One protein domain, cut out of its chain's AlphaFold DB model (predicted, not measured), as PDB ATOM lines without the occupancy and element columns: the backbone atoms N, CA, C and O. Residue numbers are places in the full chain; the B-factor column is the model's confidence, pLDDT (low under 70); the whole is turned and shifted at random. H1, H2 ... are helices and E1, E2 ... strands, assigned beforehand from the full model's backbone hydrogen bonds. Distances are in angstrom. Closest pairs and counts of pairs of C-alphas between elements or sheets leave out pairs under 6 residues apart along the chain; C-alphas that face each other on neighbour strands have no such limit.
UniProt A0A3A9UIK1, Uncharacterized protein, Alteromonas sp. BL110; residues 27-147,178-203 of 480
ATOM      1  N   GLU A  27     315.511 375.656 285.079       77.00
ATOM      2  CA  GLU A  27     314.354 376.404 284.586       77.00
ATOM      3  C   GLU A  27     314.429 376.610 283.069       77.00
ATOM      4  O   GLU A  27     313.475 376.311 282.352       77.00
ATOM      5  N   ALA A  28     315.596 377.009 282.552       72.62
ATOM      6  CA  ALA A  28     315.818 377.118 281.107       72.62
ATOM      7  C   ALA A  28     315.656 375.759 280.403       72.62
ATOM      8  O   ALA A  28     315.036 375.665 279.345       72.62
ATOM      9  N   THR A  29     316.135 374.683 281.033       75.62
ATOM     10  CA  THR A  29     315.976 373.312 280.525       75.62
ATOM     11  C   THR A  29     314.499 372.918 280.435       75.62
ATOM     12  O   THR A  29     314.061 372.387 279.414       75.62
ATOM     13  N   LYS A  30     313.694 373.218 281.464       82.31
ATOM     14  CA  LYS A  30     312.243 372.960 281.441       82.31
ATOM     15  C   LYS A  30     311.538 373.742 280.335       82.31
ATOM     16  O   LYS A  30     310.685 373.177 279.656       82.31
ATOM     17  N   GLN A  31     311.903 375.005 280.124       81.62
ATOM     18  CA  GLN A  31     311.302 375.840 279.079       81.62
ATOM     19  C   GLN A  31     311.603 375.311 277.671       81.62
ATOM     20  O   GLN A  31     310.696 375.222 276.844       81.62
ATOM     21  N   VAL A  32     312.844 374.893 277.403       80.25
ATOM     22  CA  VAL A  32     313.205 374.260 276.123       80.25
ATOM     23  C   VAL A  32     312.465 372.934 275.943       80.25
ATOM     24  O   VAL A  32     311.922 372.683 274.870       80.25
ATOM     25  N   GLN A  33     312.368 372.111 276.992       85.06
ATOM     26  CA  GLN A  33     311.631 370.848 276.924       85.06
ATOM     27  C   GLN A  33     310.148 371.066 276.592       85.06
ATOM     28  O   GLN A  33     309.616 370.396 275.712       85.06
ATOM     29  N   GLN A  34     309.501 372.052 277.219       88.94
ATOM     30  CA  GLN A  34     308.113 372.415 276.913       88.94
ATOM     31  C   GLN A  34     307.926 372.840 275.453       88.94
ATOM     32  O   GLN A  34     306.906 372.516 274.852       88.94
ATOM     33  N   LYS A  35     308.891 373.562 274.868       90.44
ATOM     34  CA  LYS A  35     308.852 373.932 273.445       90.44
ATOM     35  C   LYS A  35     309.024 372.706 272.550       90.44
ATOM     36  O   LYS A  35     308.225 372.520 271.641       90.44
ATOM     37  N   LEU A  36     309.992 371.838 272.850       89.00
ATOM     38  CA  LEU A  36     310.203 370.574 272.134       89.00
ATOM     39  C   LEU A  36     308.974 369.658 272.183       89.00
ATOM     40  O   LEU A  36     308.689 368.960 271.214       89.00
ATOM     41  N   ASP A  37     308.234 369.650 273.291       91.25
ATOM     42  CA  ASP A  37     307.012 368.854 273.441       91.25
ATOM     43  C   ASP A  37     305.839 369.369 272.595       91.25
ATOM     44  O   ASP A  37     304.952 368.584 272.276       91.25
ATOM     45  N   LYS A  38     305.862 370.640 272.173       93.81
ATOM     46  CA  LYS A  38     304.882 371.215 271.234       93.81
ATOM     47  C   LYS A  38     305.192 370.925 269.768       93.81
ATOM     48  O   LYS A  38     304.348 371.183 268.917       93.81
ATOM     49  N   ILE A  39     306.401 370.464 269.439       94.81
ATOM     50  CA  ILE A  39     306.797 370.273 268.041       94.81
ATOM     51  C   ILE A  39     306.134 369.008 267.490       94.81
ATOM     52  O   ILE A  39     306.526 367.892 267.834       94.81
ATOM     53  N   VAL A  40     305.170 369.203 266.590       95.00
ATOM     54  CA  VAL A  40     304.513 368.127 265.827       95.00
ATOM     55  C   VAL A  40     304.908 368.128 264.353       95.00
ATOM     56  O   VAL A  40     304.725 367.128 263.669       95.00
ATOM     57  N   LEU A  41     305.469 369.238 263.867       96.25
ATOM     58  CA  LEU A  41     305.893 369.382 262.481       96.25
ATOM     59  C   LEU A  41     307.277 368.773 262.220       96.25
ATOM     60  O   LEU A  41     308.110 368.582 263.111       96.25
ATOM     61  N   HIS A  42     307.516 368.474 260.953       95.56
ATOM     62  CA  HIS A  42     308.705 367.824 260.429       95.56
ATOM     63  C   HIS A  42     309.311 368.659 259.308       95.56
ATOM     64  O   HIS A  42     308.606 369.406 258.620       95.56
ATOM     65  N   GLY A  43     310.627 368.548 259.157       95.06
ATOM     66  CA  GLY A  43     311.388 369.280 258.156       95.06
ATOM     67  C   GLY A  43     311.939 368.368 257.069       95.06
ATOM     68  O   GLY A  43     311.884 367.140 257.164       95.06
ATOM     69  N   TYR A  44     312.500 369.006 256.047       94.81
ATOM     70  CA  TYR A  44     313.155 368.352 254.922       94.81
ATOM     71  C   TYR A  44     314.591 368.841 254.828       94.81
ATOM     72  O   TYR A  44     314.837 370.048 254.882       94.81
ATOM     73  N   LEU A  45     315.523 367.915 254.657       95.12
ATOM     74  CA  LEU A  45     316.891 368.211 254.271       95.12
ATOM     75  C   LEU A  45     317.024 367.947 252.773       95.12
ATOM     76  O   LEU A  45     316.816 366.818 252.345       95.12
ATOM     77  N   ILE A  46     317.351 368.973 251.993       95.00
ATOM     78  CA  ILE A  46     317.493 368.897 250.535       95.00
ATOM     79  C   ILE A  46     318.974 369.008 250.180       95.00
ATOM     80  O   ILE A  46     319.645 369.941 250.621       95.00
ATOM     81  N   ARG A  47     319.483 368.084 249.367       93.50
ATOM     82  CA  ARG A  47     320.820 368.159 248.773       93.50
ATOM     83  C   ARG A  47     320.766 369.024 247.518       93.50
ATOM     84  O   ARG A  47     320.154 368.660 246.520       93.50
ATOM     85  N   GLU A  48     321.463 370.152 247.550       91.06
ATOM     86  CA  GLU A  48     321.731 370.983 246.380       91.06
ATOM     87  C   GLU A  48     323.238 371.004 246.114       91.06
ATOM     88  O   GLU A  48     324.003 371.652 246.831       91.06
ATOM     89  N   GLN A  49     323.665 370.307 245.056       83.94
ATOM     90  CA  GLN A  49     325.081 370.136 244.708       83.94
ATOM     91  C   GLN A  49     325.875 369.553 245.894       83.94
ATOM     92  O   GLN A  49     325.603 368.433 246.329       83.94
ATOM     93  N   ASP A  50     326.818 370.333 246.427       80.19
ATOM     94  CA  ASP A  50     327.705 369.972 247.532       80.19
ATOM     95  C   ASP A  50     327.225 370.526 248.888       80.19
ATOM     96  O   ASP A  50     328.016 370.697 249.816       80.19
ATOM     97  N   LYS A  51     325.947 370.909 249.003       89.19
ATOM     98  CA  LYS A  51     325.390 371.512 250.222       89.19
ATOM     99  C   LYS A  51     324.039 370.921 250.575       89.19
ATOM    100  O   LYS A  51     323.270 370.527 249.702       89.19
ATOM    101  N   PHE A  52     323.723 370.965 251.864       93.00
ATOM    102  CA  PHE A  52     322.401 370.636 252.370       93.00
ATOM    103  C   PHE A  52     321.664 371.894 252.806       93.00
ATOM    104  O   PHE A  52     322.206 372.757 253.500       93.00
ATOM    105  N   LEU A  53     320.414 372.002 252.376       94.69
ATOM    106  CA  LEU A  53     319.530 373.113 252.669       94.69
ATOM    107  C   LEU A  53     318.287 372.617 253.396       94.69
ATOM    108  O   LEU A  53     317.787 371.522 253.149       94.69
ATOM    109  N   LEU A  54     317.756 373.472 254.264       94.69
ATOM    110  CA  LEU A  54     316.443 373.255 254.848       94.69
ATOM    111  C   LEU A  54     315.377 373.512 253.775       94.69
ATOM    112  O   LEU A  54     315.342 374.598 253.181       94.69
ATOM    113  N   GLY A  55     314.516 372.523 253.545       94.56
ATOM    114  CA  GLY A  55     313.404 372.628 252.610       94.56
ATOM    115  C   GLY A  55     312.454 373.779 252.960       94.56
ATOM    116  O   GLY A  55     312.411 374.226 254.104       94.56
ATOM    117  N   PRO A  56     311.699 374.309 251.984       95.06
ATOM    118  CA  PRO A  56     310.940 375.547 252.166       95.06
ATOM    119  C   PRO A  56     309.679 375.394 253.026       95.06
ATOM    120  O   PRO A  56     309.200 376.392 253.563       95.06
ATOM    121  N   HIS A  57     309.143 374.180 253.178       95.31
ATOM    122  CA  HIS A  57     307.883 373.911 253.872       95.31
ATOM    123  C   HIS A  57     308.027 372.802 254.910       95.31
ATOM    124  O   HIS A  57     308.821 371.879 254.741       95.31
ATOM    125  N   LEU A  58     307.237 372.910 255.972       95.69
ATOM    126  CA  LEU A  58     307.086 371.892 257.000       95.69
ATOM    127  C   LEU A  58     305.951 370.937 256.642       95.69
ATOM    128  O   LEU A  58     305.020 371.301 255.921       95.69
ATOM    129  N   SER A  59     306.009 369.733 257.200       92.31
ATOM    130  CA  SER A  59     304.979 368.712 257.033       92.31
ATOM    131  C   SER A  59     304.547 368.130 258.375       92.31
ATOM    132  O   SER A  59     305.346 368.034 259.302       92.31
ATOM    133  N   SER A  60     303.283 367.731 258.477       91.19
ATOM    134  CA  SER A  60     302.760 366.902 259.571       91.19
ATOM    135  C   SER A  60     302.638 365.427 259.171       91.19
ATOM    136  O   SER A  60     302.150 364.605 259.946       91.19
ATOM    137  N   GLU A  61     302.981 365.091 257.928       86.88
ATOM    138  CA  GLU A  61     302.836 363.744 257.393       86.88
ATOM    139  C   GLU A  61     303.997 362.852 257.822       86.88
ATOM    140  O   GLU A  61     305.135 363.294 257.996       86.88
ATOM    141  N   LYS A  62     303.703 361.559 257.967       78.38
ATOM    142  CA  LYS A  62     304.740 360.553 258.190       78.38
ATOM    143  C   LYS A  62     305.536 360.346 256.904       78.38
ATOM    144  O   LYS A  62     304.981 360.379 255.812       78.38
ATOM    145  N   SER A  63     306.825 360.095 257.066       77.69
ATOM    146  CA  SER A  63     307.739 359.800 255.964       77.69
ATOM    147  C   SER A  63     307.566 358.361 255.462       77.69
ATOM    148  O   SER A  63     307.134 357.473 256.209       77.69
ATOM    149  N   ALA A  64     307.852 358.142 254.177       74.69
ATOM    150  CA  ALA A  64     307.819 356.817 253.573       74.69
ATOM    151  C   ALA A  64     309.105 356.051 253.917       74.69
ATOM    152  O   ALA A  64     310.183 356.630 254.000       74.69
ATOM    153  N   SER A  65     309.033 354.725 254.068       66.12
ATOM    154  CA  SER A  65     310.225 353.904 254.355       66.12
ATOM    155  C   SER A  65     311.283 353.954 253.243       66.12
ATOM    156  O   SER A  65     312.454 353.694 253.497       66.12
ATOM    157  N   SER A  66     310.894 354.320 252.017       75.06
ATOM    158  CA  SER A  66     311.809 354.527 250.889       75.06
ATOM    159  C   SER A  66     312.765 355.705 251.074       75.06
ATOM    160  O   SER A  66     313.773 355.766 250.377       75.06
ATOM    161  N   ASP A  67     312.474 356.621 251.998       81.44
ATOM    162  CA  ASP A  67     313.226 357.868 252.155       81.44
ATOM    163  C   ASP A  67     314.665 357.608 252.639       81.44
ATOM    164  O   ASP A  67     315.566 358.386 252.330       81.44
ATOM    165  N   MET A  68     314.930 356.456 253.273       84.12
ATOM    166  CA  MET A  68     316.290 355.985 253.589       84.12
ATOM    167  C   MET A  68     317.182 355.868 252.346       84.12
ATOM    168  O   MET A  68     318.384 356.116 252.419       84.12
ATOM    169  N   LEU A  69     316.592 355.500 251.207       86.31
ATOM    170  CA  LEU A  69     317.280 355.289 249.932       86.31
ATOM    171  C   LEU A  69     317.211 356.518 249.013       86.31
ATOM    172  O   LEU A  69     317.627 356.444 247.857       86.31
ATOM    173  N   SER A  70     316.669 357.633 249.508       88.06
ATOM    174  CA  SER A  70     316.641 358.897 248.779       88.06
ATOM    175  C   SER A  70     318.057 359.424 248.528       88.06
ATOM    176  O   SER A  70     318.986 359.126 249.287       88.06
ATOM    177  N   ILE A  71     318.210 360.204 247.458       89.31
ATOM    178  CA  ILE A  71     319.493 360.764 246.998       89.31
ATOM    179  C   ILE A  71     319.541 362.296 247.077       89.31
ATOM    180  O   ILE A  71     320.626 362.882 247.055       89.31
ATOM    181  N   ASP A  72     318.380 362.947 247.173       91.00
ATOM    182  CA  ASP A  72     318.229 364.397 247.046       91.00
ATOM    183  C   ASP A  72     317.421 365.045 248.181       91.00
ATOM    184  O   ASP A  72     317.618 366.229 248.453       91.00
ATOM    185  N   SER A  73     316.547 364.309 248.869       92.75
ATOM    186  CA  SER A  73     315.734 364.856 249.959       92.75
ATOM    187  C   SER A  73     315.398 363.826 251.033       92.75
ATOM    188  O   SER A  73     314.962 362.721 250.719       92.75
ATOM    189  N   TRP A  74     315.494 364.220 252.304       93.62
ATOM    190  CA  TRP A  74     315.190 363.367 253.458       93.62
ATOM    191  C   TRP A  74     314.339 364.096 254.492       93.62
ATOM    192  O   TRP A  74     314.635 365.234 254.868       93.62
ATOM    193  N   HIS A  75     313.317 363.422 255.010       93.88
ATOM    194  CA  HIS A  75     312.492 363.951 256.092       93.88
ATOM    195  C   HIS A  75     313.147 363.707 257.442       93.88
ATOM    196  O   HIS A  75     313.593 362.598 257.748       93.88
ATOM    197  N   PHE A  76     313.107 364.724 258.295       93.19
ATOM    198  CA  PHE A  76     313.560 364.613 259.671       93.19
ATOM    199  C   PHE A  76     312.485 365.056 260.655       93.19
ATOM    200  O   PHE A  76     311.673 365.956 260.413       93.19
ATOM    201  N   ASN A  77     312.505 364.420 261.816       92.94
ATOM    202  CA  ASN A  77     311.652 364.763 262.929       92.94
ATOM    203  C   ASN A  77     312.052 366.137 263.482       92.94
ATOM    204  O   ASN A  77     313.175 366.326 263.947       92.94
ATOM    205  N   GLY A  78     311.117 367.088 263.486       92.00
ATOM    206  CA  GLY A  78     311.395 368.459 263.906       92.00
ATOM    207  C   GLY A  78     311.882 368.606 265.353       92.00
ATOM    208  O   GLY A  78     312.569 369.579 265.661       92.00
ATOM    209  N   LYS A  79     311.562 367.642 266.226       90.31
ATOM    210  CA  LYS A  79     311.941 367.617 267.644       90.31
ATOM    211  C   LYS A  79     313.327 367.016 267.875       90.31
ATOM    212  O   LYS A  79     314.065 367.520 268.713       90.31
ATOM    213  N   THR A  80     313.668 365.931 267.181       87.69
ATOM    214  CA  THR A  80     314.909 365.172 267.441       87.69
ATOM    215  C   THR A  80     316.002 365.412 266.401       87.69
ATOM    216  O   THR A  80     317.168 365.163 266.695       87.69
ATOM    217  N   LEU A  81     315.634 365.905 265.214       90.88
ATOM    218  CA  LEU A  81     316.447 365.987 263.990       90.88
ATOM    219  C   LEU A  81     316.898 364.637 263.424       90.88
ATOM    220  O   LEU A  81     317.715 364.587 262.510       90.88
ATOM    221  N   PHE A  82     316.358 363.537 263.945       88.94
ATOM    222  CA  PHE A  82     316.588 362.214 263.379       88.94
ATOM    223  C   PHE A  82     315.679 361.975 262.172       88.94
ATOM    224  O   PHE A  82     314.632 362.624 262.066       88.94
ATOM    225  N   PRO A  83     316.035 361.025 261.294       90.81
ATOM    226  CA  PRO A  83     315.167 360.574 260.218       90.81
ATOM    227  C   PRO A  83     313.744 360.280 260.694       90.81
ATOM    228  O   PRO A  83     313.536 359.711 261.768       90.81
ATOM    229  N   LEU A  84     312.758 360.688 259.895       91.00
ATOM    230  CA  LEU A  84     311.346 360.398 260.163       91.00
ATOM    231  C   LEU A  84     310.909 359.020 259.619       91.00
ATOM    232  O   LEU A  84     309.814 358.552 259.933       91.00
ATOM    233  N   PHE A  85     311.752 358.381 258.813       88.81
ATOM    234  CA  PHE A  85     311.557 357.049 258.244       88.81
ATOM    235  C   PHE A  85     312.227 355.960 259.083       88.81
ATOM    236  O   PHE A  85     313.007 356.234 259.995       88.81
ATOM    237  N   ASP A  86     311.916 354.706 258.754       86.81
ATOM    238  CA  ASP A  86     312.640 353.563 259.295       86.81
ATOM    239  C   ASP A  86     314.063 353.534 258.729       86.81
ATOM    240  O   ASP A  86     314.269 353.390 257.525       86.81
ATOM    241  N   SER A  87     315.025 353.739 259.616       87.25
ATOM    242  CA  SER A  87     316.453 353.822 259.326       87.25
ATOM    243  C   SER A  87     317.235 352.713 260.034       87.25
ATOM    244  O   SER A  87     318.455 352.806 260.197       87.25
ATOM    245  N   GLU A  88     316.533 351.682 260.518       85.06
ATOM    246  CA  GLU A  88     317.161 350.533 261.146       85.06
ATOM    247  C   GLU A  88     318.001 349.765 260.121       85.06
ATOM    248  O   GLU A  88     317.591 349.532 258.982       85.06
ATOM    249  N   ARG A  89     319.213 349.383 260.529       85.75
ATOM    250  CA  ARG A  89     320.093 348.581 259.682       85.75
ATOM    251  C   ARG A  89     319.423 347.275 259.269       85.75
ATOM    252  O   ARG A  89     318.741 346.636 260.072       85.75
ATOM    253  N   PHE A  90     319.717 346.829 258.059       86.56
ATOM    254  CA  PHE A  90     319.299 345.517 257.586       86.56
ATOM    255  C   PHE A  90     320.443 344.817 256.868       86.56
ATOM    256  O   PHE A  90     321.356 345.445 256.332       86.56
ATOM    257  N   GLU A  91     320.398 343.494 256.889       84.75
ATOM    258  CA  GLU A  91     321.429 342.674 256.281       84.75
ATOM    259  C   GLU A  91     321.201 342.541 254.769       84.75
ATOM    260  O   GLU A  91     320.074 342.342 254.307       84.75
ATOM    261  N   CYS A  92     322.279 342.607 253.995       81.12
ATOM    262  CA  CYS A  92     322.311 342.211 252.597       81.12
ATOM    263  C   CYS A  92     323.339 341.079 252.412       81.12
ATOM    264  O   CYS A  92     324.424 341.090 252.994       81.12
ATOM    265  N   SER A  93     322.996 340.074 251.603       70.25
ATOM    266  CA  SER A  93     323.888 338.946 251.311       70.25
ATOM    267  C   SER A  93     324.713 339.218 250.054       70.25
ATOM    268  O   SER A  93     324.159 339.494 248.988       70.25
ATOM    269  N   LEU A  94     326.038 339.069 250.158       58.03
ATOM    270  CA  LEU A  94     326.959 339.102 249.013       58.03
ATOM    271  C   LEU A  94     326.835 337.875 248.100       58.03
ATOM    272  O   LEU A  94     327.301 337.909 246.969       58.03
ATOM    273  N   ALA A  95     326.223 336.785 248.574       57.97
ATOM    274  CA  ALA A  95     326.070 335.563 247.785       57.97
ATOM    275  C   ALA A  95     324.986 335.674 246.691       57.97
ATOM    276  O   ALA A  95     324.872 334.772 245.864       57.97
ATOM    277  N   GLU A  96     324.197 336.756 246.686       57.62
ATOM    278  CA  GLU A  96     323.034 336.950 245.807       57.62
ATOM    279  C   GLU A  96     323.052 338.289 245.025       57.62
ATOM    280  O   GLU A  96     321.998 338.723 244.576       57.62
ATOM    281  N   ASP A  97     324.197 338.983 244.885       59.53
ATOM    282  CA  ASP A  97     324.308 340.346 244.286       59.53
ATOM    283  C   ASP A  97     323.387 341.414 244.935       59.53
ATOM    284  O   ASP A  97     323.202 342.527 244.440       59.53
ATOM    285  N   ASN A  98     322.821 341.118 246.109       67.19
ATOM    286  CA  ASN A  98     321.794 341.946 246.743       67.19
ATOM    287  C   ASN A  98     322.337 343.221 247.413       67.19
ATOM    288  O   ASN A  98     321.544 344.113 247.719       67.19
ATOM    289  N   CYS A  99     323.648 343.315 247.664       76.88
ATOM    290  CA  CYS A  99     324.283 344.502 248.255       76.88
ATOM    291  C   CYS A  99     324.669 345.561 247.212       76.88
ATOM    292  O   CYS A  99     324.549 346.752 247.491       76.88
ATOM    293  N   GLU A 100     325.067 345.145 246.003       79.38
ATOM    294  CA  GLU A 100     325.576 346.038 244.948       79.38
ATOM    295  C   GLU A 100     324.541 347.111 244.567       79.38
ATOM    296  O   GLU A 100     324.865 348.275 244.335       79.38
ATOM    297  N   ARG A 101     323.249 346.755 244.593       82.88
ATOM    298  CA  ARG A 101     322.156 347.708 244.345       82.88
ATOM    299  C   ARG A 101     322.110 348.868 245.344       82.88
ATOM    300  O   ARG A 101     321.592 349.916 244.985       82.88
ATOM    301  N   TYR A 102     322.597 348.675 246.570       85.06
ATOM    302  CA  TYR A 102     322.632 349.703 247.612       85.06
ATOM    303  C   TYR A 102     323.938 350.496 247.585       85.06
ATOM    304  O   TYR A 102     323.918 351.693 247.838       85.06
ATOM    305  N   GLU A 103     325.049 349.858 247.209       82.25
ATOM    306  CA  GLU A 103     326.332 350.537 246.983       82.25
ATOM    307  C   GLU A 103     326.256 351.548 245.829       82.25
ATOM    308  O   GLU A 103     326.925 352.578 245.854       82.25
ATOM    309  N   ASN A 104     325.399 351.280 244.840       83.88
ATOM    310  CA  ASN A 104     325.169 352.156 243.690       83.88
ATOM    311  C   ASN A 104     324.194 353.318 243.958       83.88
ATOM    312  O   ASN A 104     323.952 354.127 243.059       83.88
ATOM    313  N   ILE A 105     323.610 353.415 245.156       85.00
ATOM    314  CA  ILE A 105     322.750 354.547 245.521       85.00
ATOM    315  C   ILE A 105     323.651 355.720 245.914       85.00
ATOM    316  O   ILE A 105     324.380 355.644 246.900       85.00
ATOM    317  N   ASP A 106     323.561 356.830 245.178       87.25
ATOM    318  CA  ASP A 106     324.260 358.090 245.487       87.25
ATOM    319  C   ASP A 106     323.584 358.830 246.653       87.25
ATOM    320  O   ASP A 106     323.067 359.942 246.523       87.25
ATOM    321  N   SER A 107     323.549 358.177 247.811       87.94
ATOM    322  CA  SER A 107     323.113 358.778 249.061       87.94
ATOM    323  C   SER A 107     324.332 359.041 249.948       87.94
ATOM    324  O   SER A 107     325.070 358.109 250.274       87.94
ATOM    325  N   PRO A 108     324.552 360.289 250.398       87.00
ATOM    326  CA  PRO A 108     325.675 360.625 251.271       87.00
ATOM    327  C   PRO A 108     325.551 359.963 252.653       87.00
ATOM    328  O   PRO A 108     326.559 359.768 253.342       87.00
ATOM    329  N   PHE A 109     324.328 359.578 253.028       90.00
ATOM    330  CA  PHE A 109     323.994 358.990 254.320       90.00
ATOM    331  C   PHE A 109     323.850 357.467 254.274       90.00
ATOM    332  O   PHE A 109     323.751 356.856 255.326       90.00
ATOM    333  N   LEU A 110     323.855 356.822 253.106       89.44
ATOM    334  CA  LEU A 110     323.773 355.362 253.033       89.44
ATOM    335  C   LEU A 110     325.177 354.748 253.070       89.44
ATOM    336  O   LEU A 110     326.064 355.162 252.321       89.44
ATOM    337  N   LYS A 111     325.389 353.759 253.940       85.69
ATOM    338  CA  LYS A 111     326.639 352.996 254.059       85.69
ATOM    339  C   LYS A 111     326.355 351.506 253.904       85.69
ATOM    340  O   LYS A 111     325.354 351.011 254.414       85.69
ATOM    341  N   VAL A 112     327.254 350.793 253.231       84.06
ATOM    342  CA  VAL A 112     327.274 349.325 253.202       84.06
ATOM    343  C   VAL A 112     328.549 348.876 253.903       84.06
ATOM    344  O   VAL A 112     329.647 349.162 253.431       84.06
ATOM    345  N   ASN A 113     328.405 348.225 255.057       79.06
ATOM    346  CA  ASN A 113     329.519 347.855 255.928       79.06
ATOM    347  C   ASN A 113     329.592 346.338 256.123       79.06
ATOM    348  O   ASN A 113     328.581 345.681 256.354       79.06
ATOM    349  N   GLY A 114     330.804 345.779 256.093       71.75
ATOM    350  CA  GLY A 114     331.048 344.352 256.366       71.75
ATOM    351  C   GLY A 114     331.147 343.994 257.855       71.75
ATOM    352  O   GLY A 114     331.437 342.852 258.205       71.75
ATOM    353  N   THR A 115     330.960 344.972 258.744       68.38
ATOM    354  CA  THR A 115     331.002 344.816 260.204       68.38
ATOM    355  C   THR A 115     329.907 345.656 260.845       68.38
ATOM    356  O   THR A 115     329.587 346.726 260.333       68.38
ATOM    357  N   ASP A 116     329.388 345.196 261.983       63.97
ATOM    358  CA  ASP A 116     328.468 345.959 262.834       63.97
ATOM    359  C   ASP A 116     329.112 347.308 263.218       63.97
ATOM    360  O   ASP A 116     330.191 347.335 263.820       63.97
ATOM    361  N   SER A 117     328.488 348.414 262.804       70.12
ATOM    362  CA  SER A 117     328.884 349.782 263.151       70.12
ATOM    363  C   SER A 117     327.792 350.479 263.973       70.12
ATOM    364  O   SER A 117     326.681 349.974 264.111       70.12
ATOM    365  N   ASP A 118     328.066 351.665 264.515       69.69
ATOM    366  CA  ASP A 118     327.054 352.486 265.190       69.69
ATOM    367  C   ASP A 118     326.285 353.430 264.250       69.69
ATOM    368  O   ASP A 118     325.384 354.150 264.704       69.69
ATOM    369  N   TYR A 119     326.566 353.397 262.939       73.31
ATOM    370  CA  TYR A 119     325.813 354.178 261.957       73.31
ATOM    371  C   TYR A 119     324.331 353.794 262.006       73.31
ATOM    372  O   TYR A 119     323.486 354.667 262.161       73.31
ATOM    373  N   GLY A 120     324.006 352.496 262.009       70.88
ATOM    374  CA  GLY A 120     322.631 351.978 262.024       70.88
ATOM    375  C   GLY A 120     321.870 352.086 263.356       70.88
ATOM    376  O   GLY A 120     320.772 351.529 263.482       70.88
ATOM    377  N   ASP A 121     322.429 352.749 264.373       78.00
ATOM    378  CA  ASP A 121     321.770 352.904 265.670       78.00
ATOM    379  C   ASP A 121     320.679 353.978 265.604       78.00
ATOM    380  O   ASP A 121     320.950 355.181 265.590       78.00
ATOM    381  N   THR A 122     319.421 353.531 265.612       78.75
ATOM    382  CA  THR A 122     318.246 354.411 265.634       78.75
ATOM    383  C   THR A 122     318.212 355.285 266.892       78.75
ATOM    384  O   THR A 122     318.818 354.960 267.916       78.75
ATOM    385  N   TYR A 123     317.418 356.365 266.864       77.62
ATOM    386  CA  TYR A 123     317.215 357.259 268.017       77.62
ATOM    387  C   TYR A 123     316.975 356.493 269.332       77.62
ATOM    388  O   TYR A 123     317.606 356.772 270.349       77.62
ATOM    389  N   LYS A 124     316.098 355.476 269.314       79.00
ATOM    390  CA  LYS A 124     315.765 354.680 270.507       79.00
ATOM    391  C   LYS A 124     316.963 353.888 271.039       79.00
ATOM    392  O   LYS A 124     317.139 353.840 272.253       79.00
ATOM    393  N   LYS A 125     317.769 353.290 270.153       78.88
ATOM    394  CA  LYS A 125     318.984 352.543 270.524       78.88
ATOM    395  C   LYS A 125     320.016 353.482 271.148       78.88
ATOM    396  O   LYS A 125     320.490 353.232 272.248       78.88
ATOM    397  N   ARG A 126     320.234 354.648 270.532       74.69
ATOM    398  CA  ARG A 126     321.157 355.673 271.047       74.69
ATOM    399  C   ARG A 126     320.771 356.185 272.435       74.69
ATOM    400  O   ARG A 126     321.636 356.260 273.303       74.69
ATOM    401  N   VAL A 127     319.486 356.479 272.670       76.06
ATOM    402  CA  VAL A 127     318.985 356.858 274.008       76.06
ATOM    403  C   VAL A 127     319.236 355.745 275.030       76.06
ATOM    404  O   VAL A 127     319.665 356.036 276.144       76.06
ATOM    405  N   ALA A 128     318.971 354.486 274.668       76.12
ATOM    406  CA  ALA A 128     319.147 353.344 275.566       76.12
ATOM    407  C   ALA A 128     320.619 353.125 275.953       76.12
ATOM    408  O   ALA A 128     320.909 352.814 277.108       76.12
ATOM    409  N   ASP A 129     321.534 353.367 275.015       73.31
ATOM    410  CA  ASP A 129     322.975 353.176 275.192       73.31
ATOM    411  C   ASP A 129     323.682 354.398 275.809       73.31
ATOM    412  O   ASP A 129     324.906 354.414 275.945       73.31
ATOM    413  N   GLY A 130     322.936 355.451 276.170       64.62
ATOM    414  CA  GLY A 130     323.495 356.697 276.706       64.62
ATOM    415  C   GLY A 130     324.317 357.503 275.688       64.62
ATOM    416  O   GLY A 130     325.079 358.389 276.080       64.62
ATOM    417  N   LYS A 131     324.172 357.209 274.390       68.19
ATOM    418  CA  LYS A 131     324.755 357.979 273.281       68.19
ATOM    419  C   LYS A 131     323.946 359.263 273.062       68.19
ATOM    420  O   LYS A 131     322.766 359.325 273.404       68.19
ATOM    421  N   LYS A 132     324.560 360.296 272.465       63.00
ATOM    422  CA  LYS A 132     323.872 361.566 272.154       63.00
ATOM    423  C   LYS A 132     322.684 361.305 271.210       63.00
ATOM    424  O   LYS A 132     322.916 360.890 270.074       63.00
ATOM    425  N   PRO A 133     321.428 361.540 271.635       62.75
ATOM    426  CA  PRO A 133     320.256 361.149 270.860       62.75
ATOM    427  C   PRO A 133     319.731 362.268 269.943       62.75
ATOM    428  O   PRO A 133     318.596 362.208 269.496       62.75
ATOM    429  N   GLY A 134     320.522 363.305 269.658       71.19
ATOM    430  CA  GLY A 134     320.089 364.481 268.896       71.19
ATOM    431  C   GLY A 134     319.855 365.690 269.799       71.19
ATOM    432  O   GLY A 134     320.623 365.898 270.737       71.19
ATOM    433  N   ILE A 135     318.814 366.491 269.540       75.88
ATOM    434  CA  ILE A 135     318.516 367.667 270.378       75.88
ATOM    435  C   ILE A 135     318.126 367.227 271.798       75.88
ATOM    436  O   ILE A 135     317.159 366.488 271.985       75.88
ATOM    437  N   SER A 136     318.816 367.766 272.810       73.56
ATOM    438  CA  SER A 136     318.426 367.654 274.218       73.56
ATOM    439  C   SER A 136     318.237 369.031 274.866       73.56
ATOM    440  O   SER A 136     319.005 369.966 274.629       73.56
ATOM    441  N   ALA A 137     317.215 369.164 275.719       70.25
ATOM    442  CA  ALA A 137     316.904 370.432 276.378       70.25
ATOM    443  C   ALA A 137     318.062 370.948 277.252       70.25
ATOM    444  O   ALA A 137     318.308 372.151 277.306       70.25
ATOM    445  N   GLY A 138     318.800 370.036 277.897       60.47
ATOM    446  CA  GLY A 138     319.954 370.379 278.728       60.47
ATOM    447  C   GLY A 138     321.131 370.927 277.918       60.47
ATOM    448  O   GLY A 138     321.738 371.912 278.325       60.47
ATOM    449  N   GLU A 139     321.443 370.346 276.753       68.81
ATOM    450  CA  GLU A 139     322.540 370.832 275.900       68.81
ATOM    451  C   GLU A 139     322.223 372.197 275.279       68.81
ATOM    452  O   GLU A 139     323.093 373.071 275.247       68.81
ATOM    453  N   VAL A 140     320.976 372.415 274.853       67.50
ATOM    454  CA  VAL A 140     320.527 373.713 274.323       67.50
ATOM    455  C   VAL A 140     320.547 374.785 275.418       67.50
ATOM    456  O   VAL A 140     321.057 375.878 275.189       67.50
ATOM    457  N   ALA A 141     320.078 374.466 276.631       58.28
ATOM    458  CA  ALA A 141     320.066 375.402 277.756       58.28
ATOM    459  C   ALA A 141     321.470 375.733 278.305       58.28
ATOM    460  O   ALA A 141     321.685 376.835 278.806       58.28
ATOM    461  N   MET A 142     322.431 374.802 278.228       58.56
ATOM    462  CA  MET A 142     323.813 375.025 278.685       58.56
ATOM    463  C   MET A 142     324.660 375.846 277.710       58.56
ATOM    464  O   MET A 142     325.534 376.592 278.144       58.56
ATOM    465  N   THR A 143     324.456 375.674 276.402       56.00
ATOM    466  CA  THR A 143     325.349 376.224 275.365       56.00
ATOM    467  C   THR A 143     324.870 377.546 274.779       56.00
ATOM    468  O   THR A 143     325.401 377.938 273.743       56.00
ATOM    469  N   GLY A 144     323.896 378.204 275.433       49.00
ATOM    470  CA  GLY A 144     323.259 379.460 275.024       49.00
ATOM    471  C   GLY A 144     324.115 380.262 274.046       49.00
ATOM    472  O   GLY A 144     325.100 380.876 274.441       49.00
ATOM    473  N   VAL A 145     323.735 380.205 272.768       42.44
ATOM    474  CA  VAL A 145     324.470 380.764 271.625       42.44
ATOM    475  C   VAL A 145     325.810 380.052 271.299       42.44
ATOM    476  O   VAL A 145     326.856 380.310 271.883       42.44
ATOM    477  N   ALA A 146     325.772 379.265 270.212       33.88
ATOM    478  CA  ALA A 146     326.841 379.068 269.210       33.88
ATOM    479  C   ALA A 146     327.782 377.845 269.226       33.88
ATOM    480  O   ALA A 146     328.575 377.739 268.292       33.88
ATOM    481  N   THR A 147     327.687 376.856 270.115       35.94
ATOM    482  CA  THR A 147     328.506 375.634 269.927       35.94
ATOM    483  C   THR A 147     327.791 374.364 270.353       35.94
ATOM    484  O   THR A 147     327.890 373.940 271.503       35.94
ATOM    485  N   SER A 178     329.922 336.767 257.016       53.56
ATOM    486  CA  SER A 178     328.983 336.575 255.903       53.56
ATOM    487  C   SER A 178     327.824 337.578 255.858       53.56
ATOM    488  O   SER A 178     326.890 337.350 255.098       53.56
ATOM    489  N   HIS A 179     327.862 338.634 256.672       61.00
ATOM    490  CA  HIS A 179     326.738 339.547 256.881       61.00
ATOM    491  C   HIS A 179     327.219 340.969 256.558       61.00
ATOM    492  O   HIS A 179     327.992 341.543 257.326       61.00
ATOM    493  N   ASN A 180     326.794 341.516 255.416       77.94
ATOM    494  CA  ASN A 180     326.950 342.939 255.123       77.94
ATOM    495  C   ASN A 180     325.711 343.681 255.618       77.94
ATOM    496  O   ASN A 180     324.593 343.194 255.469       77.94
ATOM    497  N   TRP A 181     325.902 344.873 256.161       83.94
ATOM    498  CA  TRP A 181     324.835 345.705 256.699       83.94
ATOM    499  C   TRP A 181     324.666 346.951 255.850       83.94
ATOM    500  O   TRP A 181     325.631 347.668 255.591       83.94
ATOM    501  N   VAL A 182     323.431 347.212 255.440       86.81
ATOM    502  CA  VAL A 182     323.029 348.503 254.892       86.81
ATOM    503  C   VAL A 182     322.581 349.372 256.058       86.81
ATOM    504  O   VAL A 182     321.678 349.003 256.810       86.81
ATOM    505  N   GLU A 183     323.238 350.513 256.229       88.38
ATOM    506  CA  GLU A 183     323.111 351.370 257.405       88.38
ATOM    507  C   GLU A 183     322.919 352.830 256.983       88.38
ATOM    508  O   GLU A 183     323.540 353.301 256.030       88.38
ATOM    509  N   PHE A 184     322.058 353.554 257.699       89.12
ATOM    510  CA  PHE A 184     321.888 354.995 257.523       89.12
ATOM    511  C   PHE A 184     322.784 355.741 258.516       89.12
ATOM    512  O   PHE A 184     322.680 355.522 259.715       89.12
ATOM    513  N   ASP A 185     323.654 356.621 258.038       88.25
ATOM    514  CA  ASP A 185     324.595 357.408 258.830       88.25
ATOM    515  C   ASP A 185     323.874 358.555 259.552       88.25
ATOM    516  O   ASP A 185     323.762 359.686 259.065       88.25
ATOM    517  N   HIS A 186     323.364 358.234 260.741       85.00
ATOM    518  CA  HIS A 186     322.630 359.166 261.589       85.00
ATOM    519  C   HIS A 186     323.479 360.343 262.087       85.00
ATOM    520  O   HIS A 186     322.926 361.422 262.301       85.00
ATOM    521  N   ASP A 187     324.790 360.163 262.276       81.81
ATOM    522  CA  ASP A 187     325.666 361.211 262.811       81.81
ATOM    523  C   ASP A 187     325.952 362.277 261.757       81.81
ATOM    524  O   ASP A 187     325.774 363.471 262.023       81.81
ATOM    525  N   THR A 188     326.306 361.854 260.540       86.06
ATOM    526  CA  THR A 188     326.481 362.775 259.409       86.06
ATOM    527  C   THR A 188     325.154 363.455 259.068       86.06
ATOM    528  O   THR A 188     325.114 364.673 258.903       86.06
ATOM    529  N   PHE A 189     324.042 362.711 259.048       89.56
ATOM    530  CA  PHE A 189     322.718 363.285 258.801       89.56
ATOM    531  C   PHE A 189     322.331 364.358 259.824       89.56
ATOM    532  O   PHE A 189     321.880 365.448 259.459       89.56
ATOM    533  N   TYR A 190     322.535 364.077 261.113       87.81
ATOM    534  CA  TYR A 190     322.269 365.032 262.182       87.81
ATOM    535  C   TYR A 190     323.145 366.286 262.041       87.81
ATOM    536  O   TYR A 190     322.636 367.403 262.132       87.81
ATOM    537  N   ALA A 191     324.443 366.122 261.773       85.44
ATOM    538  CA  ALA A 191     325.376 367.238 261.615       85.44
ATOM    539  C   ALA A 191     325.008 368.153 260.431       85.44
ATOM    540  O   ALA A 191     324.995 369.382 260.576       85.44
ATOM    541  N   GLU A 192     324.646 367.572 259.285       91.25
ATOM    542  CA  GLU A 192     324.205 368.332 258.111       91.25
ATOM    543  C   GLU A 192     322.860 369.028 258.356       91.25
ATOM    544  O   GLU A 192     322.681 370.196 258.002       91.25
ATOM    545  N   THR A 193     321.940 368.369 259.068       92.06
ATOM    546  CA  THR A 193     320.655 368.965 259.468       92.06
ATOM    547  C   THR A 193     320.859 370.173 260.386       92.06
ATOM    548  O   THR A 193     320.283 371.238 260.151       92.06
ATOM    549  N   VAL A 194     321.726 370.063 261.398       89.25
ATOM    550  CA  VAL A 194     322.071 371.182 262.294       89.25
ATOM    551  C   VAL A 194     322.722 372.328 261.518       89.25
ATOM    552  O   VAL A 194     322.414 373.496 261.780       89.25
ATOM    553  N   THR A 195     323.585 372.022 260.547       89.56
ATOM    554  CA  THR A 195     324.236 373.025 259.691       89.56
ATOM    555  C   THR A 195     323.210 373.782 258.849       89.56
ATOM    556  O   THR A 195     323.189 375.017 258.868       89.56
ATOM    557  N   ALA A 196     322.303 373.065 258.182       92.56
ATOM    558  CA  ALA A 196     321.229 373.651 257.384       92.56
ATOM    559  C   ALA A 196     320.273 374.515 258.229       92.56
ATOM    560  O   ALA A 196     319.908 375.624 257.824       92.56
ATOM    561  N   ILE A 197     319.914 374.049 259.430       93.12
ATOM    562  CA  ILE A 197     319.086 374.799 260.382       93.12
ATOM    563  C   ILE A 197     319.796 376.072 260.838       93.12
ATOM    564  O   ILE A 197     319.213 377.155 260.792       93.12
ATOM    565  N   THR A 198     321.059 375.969 261.247       90.00
ATOM    566  CA  THR A 198     321.834 377.114 261.743       90.00
ATOM    567  C   THR A 198     322.013 378.165 260.648       90.00
ATOM    568  O   THR A 198     321.908 379.358 260.924       90.00
ATOM    569  N   ALA A 199     322.180 377.747 259.390       90.31
ATOM    570  CA  ALA A 199     322.248 378.660 258.253       90.31
ATOM    571  C   ALA A 199     320.953 379.468 258.030       90.31
ATOM    572  O   ALA A 199     321.017 380.579 257.502       90.31
ATOM    573  N   LYS A 200     319.782 378.941 258.421       93.69
ATOM    574  CA  LYS A 200     318.476 379.611 258.253       93.69
ATOM    575  C   LYS A 200     317.989 380.345 259.501       93.69
ATOM    576  O   LYS A 200     317.477 381.453 259.385       93.69
ATOM    577  N   HIS A 201     318.147 379.745 260.677       91.12
ATOM    578  CA  HIS A 201     317.621 380.256 261.946       91.12
ATOM    579  C   HIS A 201     318.686 380.949 262.806       91.12
ATOM    580  O   HIS A 201     318.358 381.585 263.806       91.12
ATOM    581  N   GLY A 202     319.967 380.827 262.457       89.31
ATOM    582  CA  GLY A 202     321.097 381.364 263.219       89.31
ATOM    583  C   GLY A 202     321.492 380.525 264.441       89.31
ATOM    584  O   GLY A 202     322.658 380.533 264.826       89.31
ATOM    585  N   SER A 203     320.560 379.781 265.041       86.31
ATOM    586  CA  SER A 203     320.823 378.866 266.156       86.31
ATOM    587  C   SER A 203     319.760 377.764 266.251       86.31
ATOM    588  O   SER A 203     318.661 377.897 265.709       86.31
TER     589      SER A 203
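This is residues 27 to 147 and 178 to 203 of the 480 residues of an uncharacterized protein of Alteromonas sp. BL110 (UniProt A0A3A9UIK1). Picture two small three-stranded sheets set one after the other along an elongated body: helix H6 crosses one face of the sheet E2, E1, E3, and the sheet E4, E6, E5, with short H3 over it, lies toward one end. At the other end H1 and H5 pair up beyond the first sheet, and H4 lies apart from the other helices. The printed part has 147 residues with six named helices and six named strands, in the order H1 E1 E2 H2 E3 E4 H3 E5 H4 H5 E6 H6; both sheets are antiparallel, and the class is mixed, helices and strands. The whole is compact by its radius of gyration of the C-alphas, 16.4 A, and spans 56 by 33 by 27 A.

Start at E1, residues 42 to 48, the inner strand between E2, residues 51 to 54, and E3, residues 73 to 77. E1 and E2 form a hairpin, with N 46 and O 53 at 2.8 A; between E1 and E3, N 45 and O 74 are at 2.8 A. H6, residues 186 to 201, is on this sheet at a height of 7.7 A, making two layers, a helix on one face of a sheet; it runs across the strands, at 83 degrees to E1 on the local plane. Its closest C-alphas to E2 are those of Ala 196 and Leu 53, 5.0 A apart. H2, residues 65 to 69, only grazes this sheet with residues 66 to 68. In the second sheet, look at E6, residues 180 to 184, between E4, residues 90 to 92, and E5, residues 110 to 113: N 92 and O 180 are at 2.8 A, N 183 and O 111 at 2.8 A. H3, residues 100 to 103, is on this sheet at a height of 8.2 A. E4, H3 and E5 form a split strand-helix-strand unit, two strands running the same way with E6 between them, its crossover right-handed. H1, residues 27 to 37, touches H5, residues 137 to 142, the closest C-alphas being those of Thr 29 and Ala 137, 5.1 A apart; they run opposite ways at a tilt of 38 degrees, only just steep. H4, residues 123 to 128, touches no helix and is on neither sheet. Every O i to N i+4 pair is within hydrogen-bond range in H1, H4, H5 and H6; H2 has 0 of 1, with 1 of 2 O i to N i+3 pairs within range, and H3 is too short for an i+4 pair.

Find C-alpha 27 at (314.354, 376.404, 284.586), where H1 begins its 15.3 A. E1 starts at C-alpha 42, (308.705, 367.824, 260.429), and runs 19.4 A; E3 and E6 measure 13.6 A and 13.3 A. H6, 21.7 A long, ends at C-alpha 201, (317.621, 380.256, 261.946).

The C-alphas of Glu 27 and Ala 95 are the two farthest apart, at 56.2 A. Residues 148 to 177 are cut out, and C-alphas 147 and 178 stand 41.5 A apart across the cut. Of the links printed whole, E3 to E4 is long, with 12 residues. The mean pLDDT of the printed part is 81.3; 25 residues are under 70, among them residues 94 to 98 and 138 to 147.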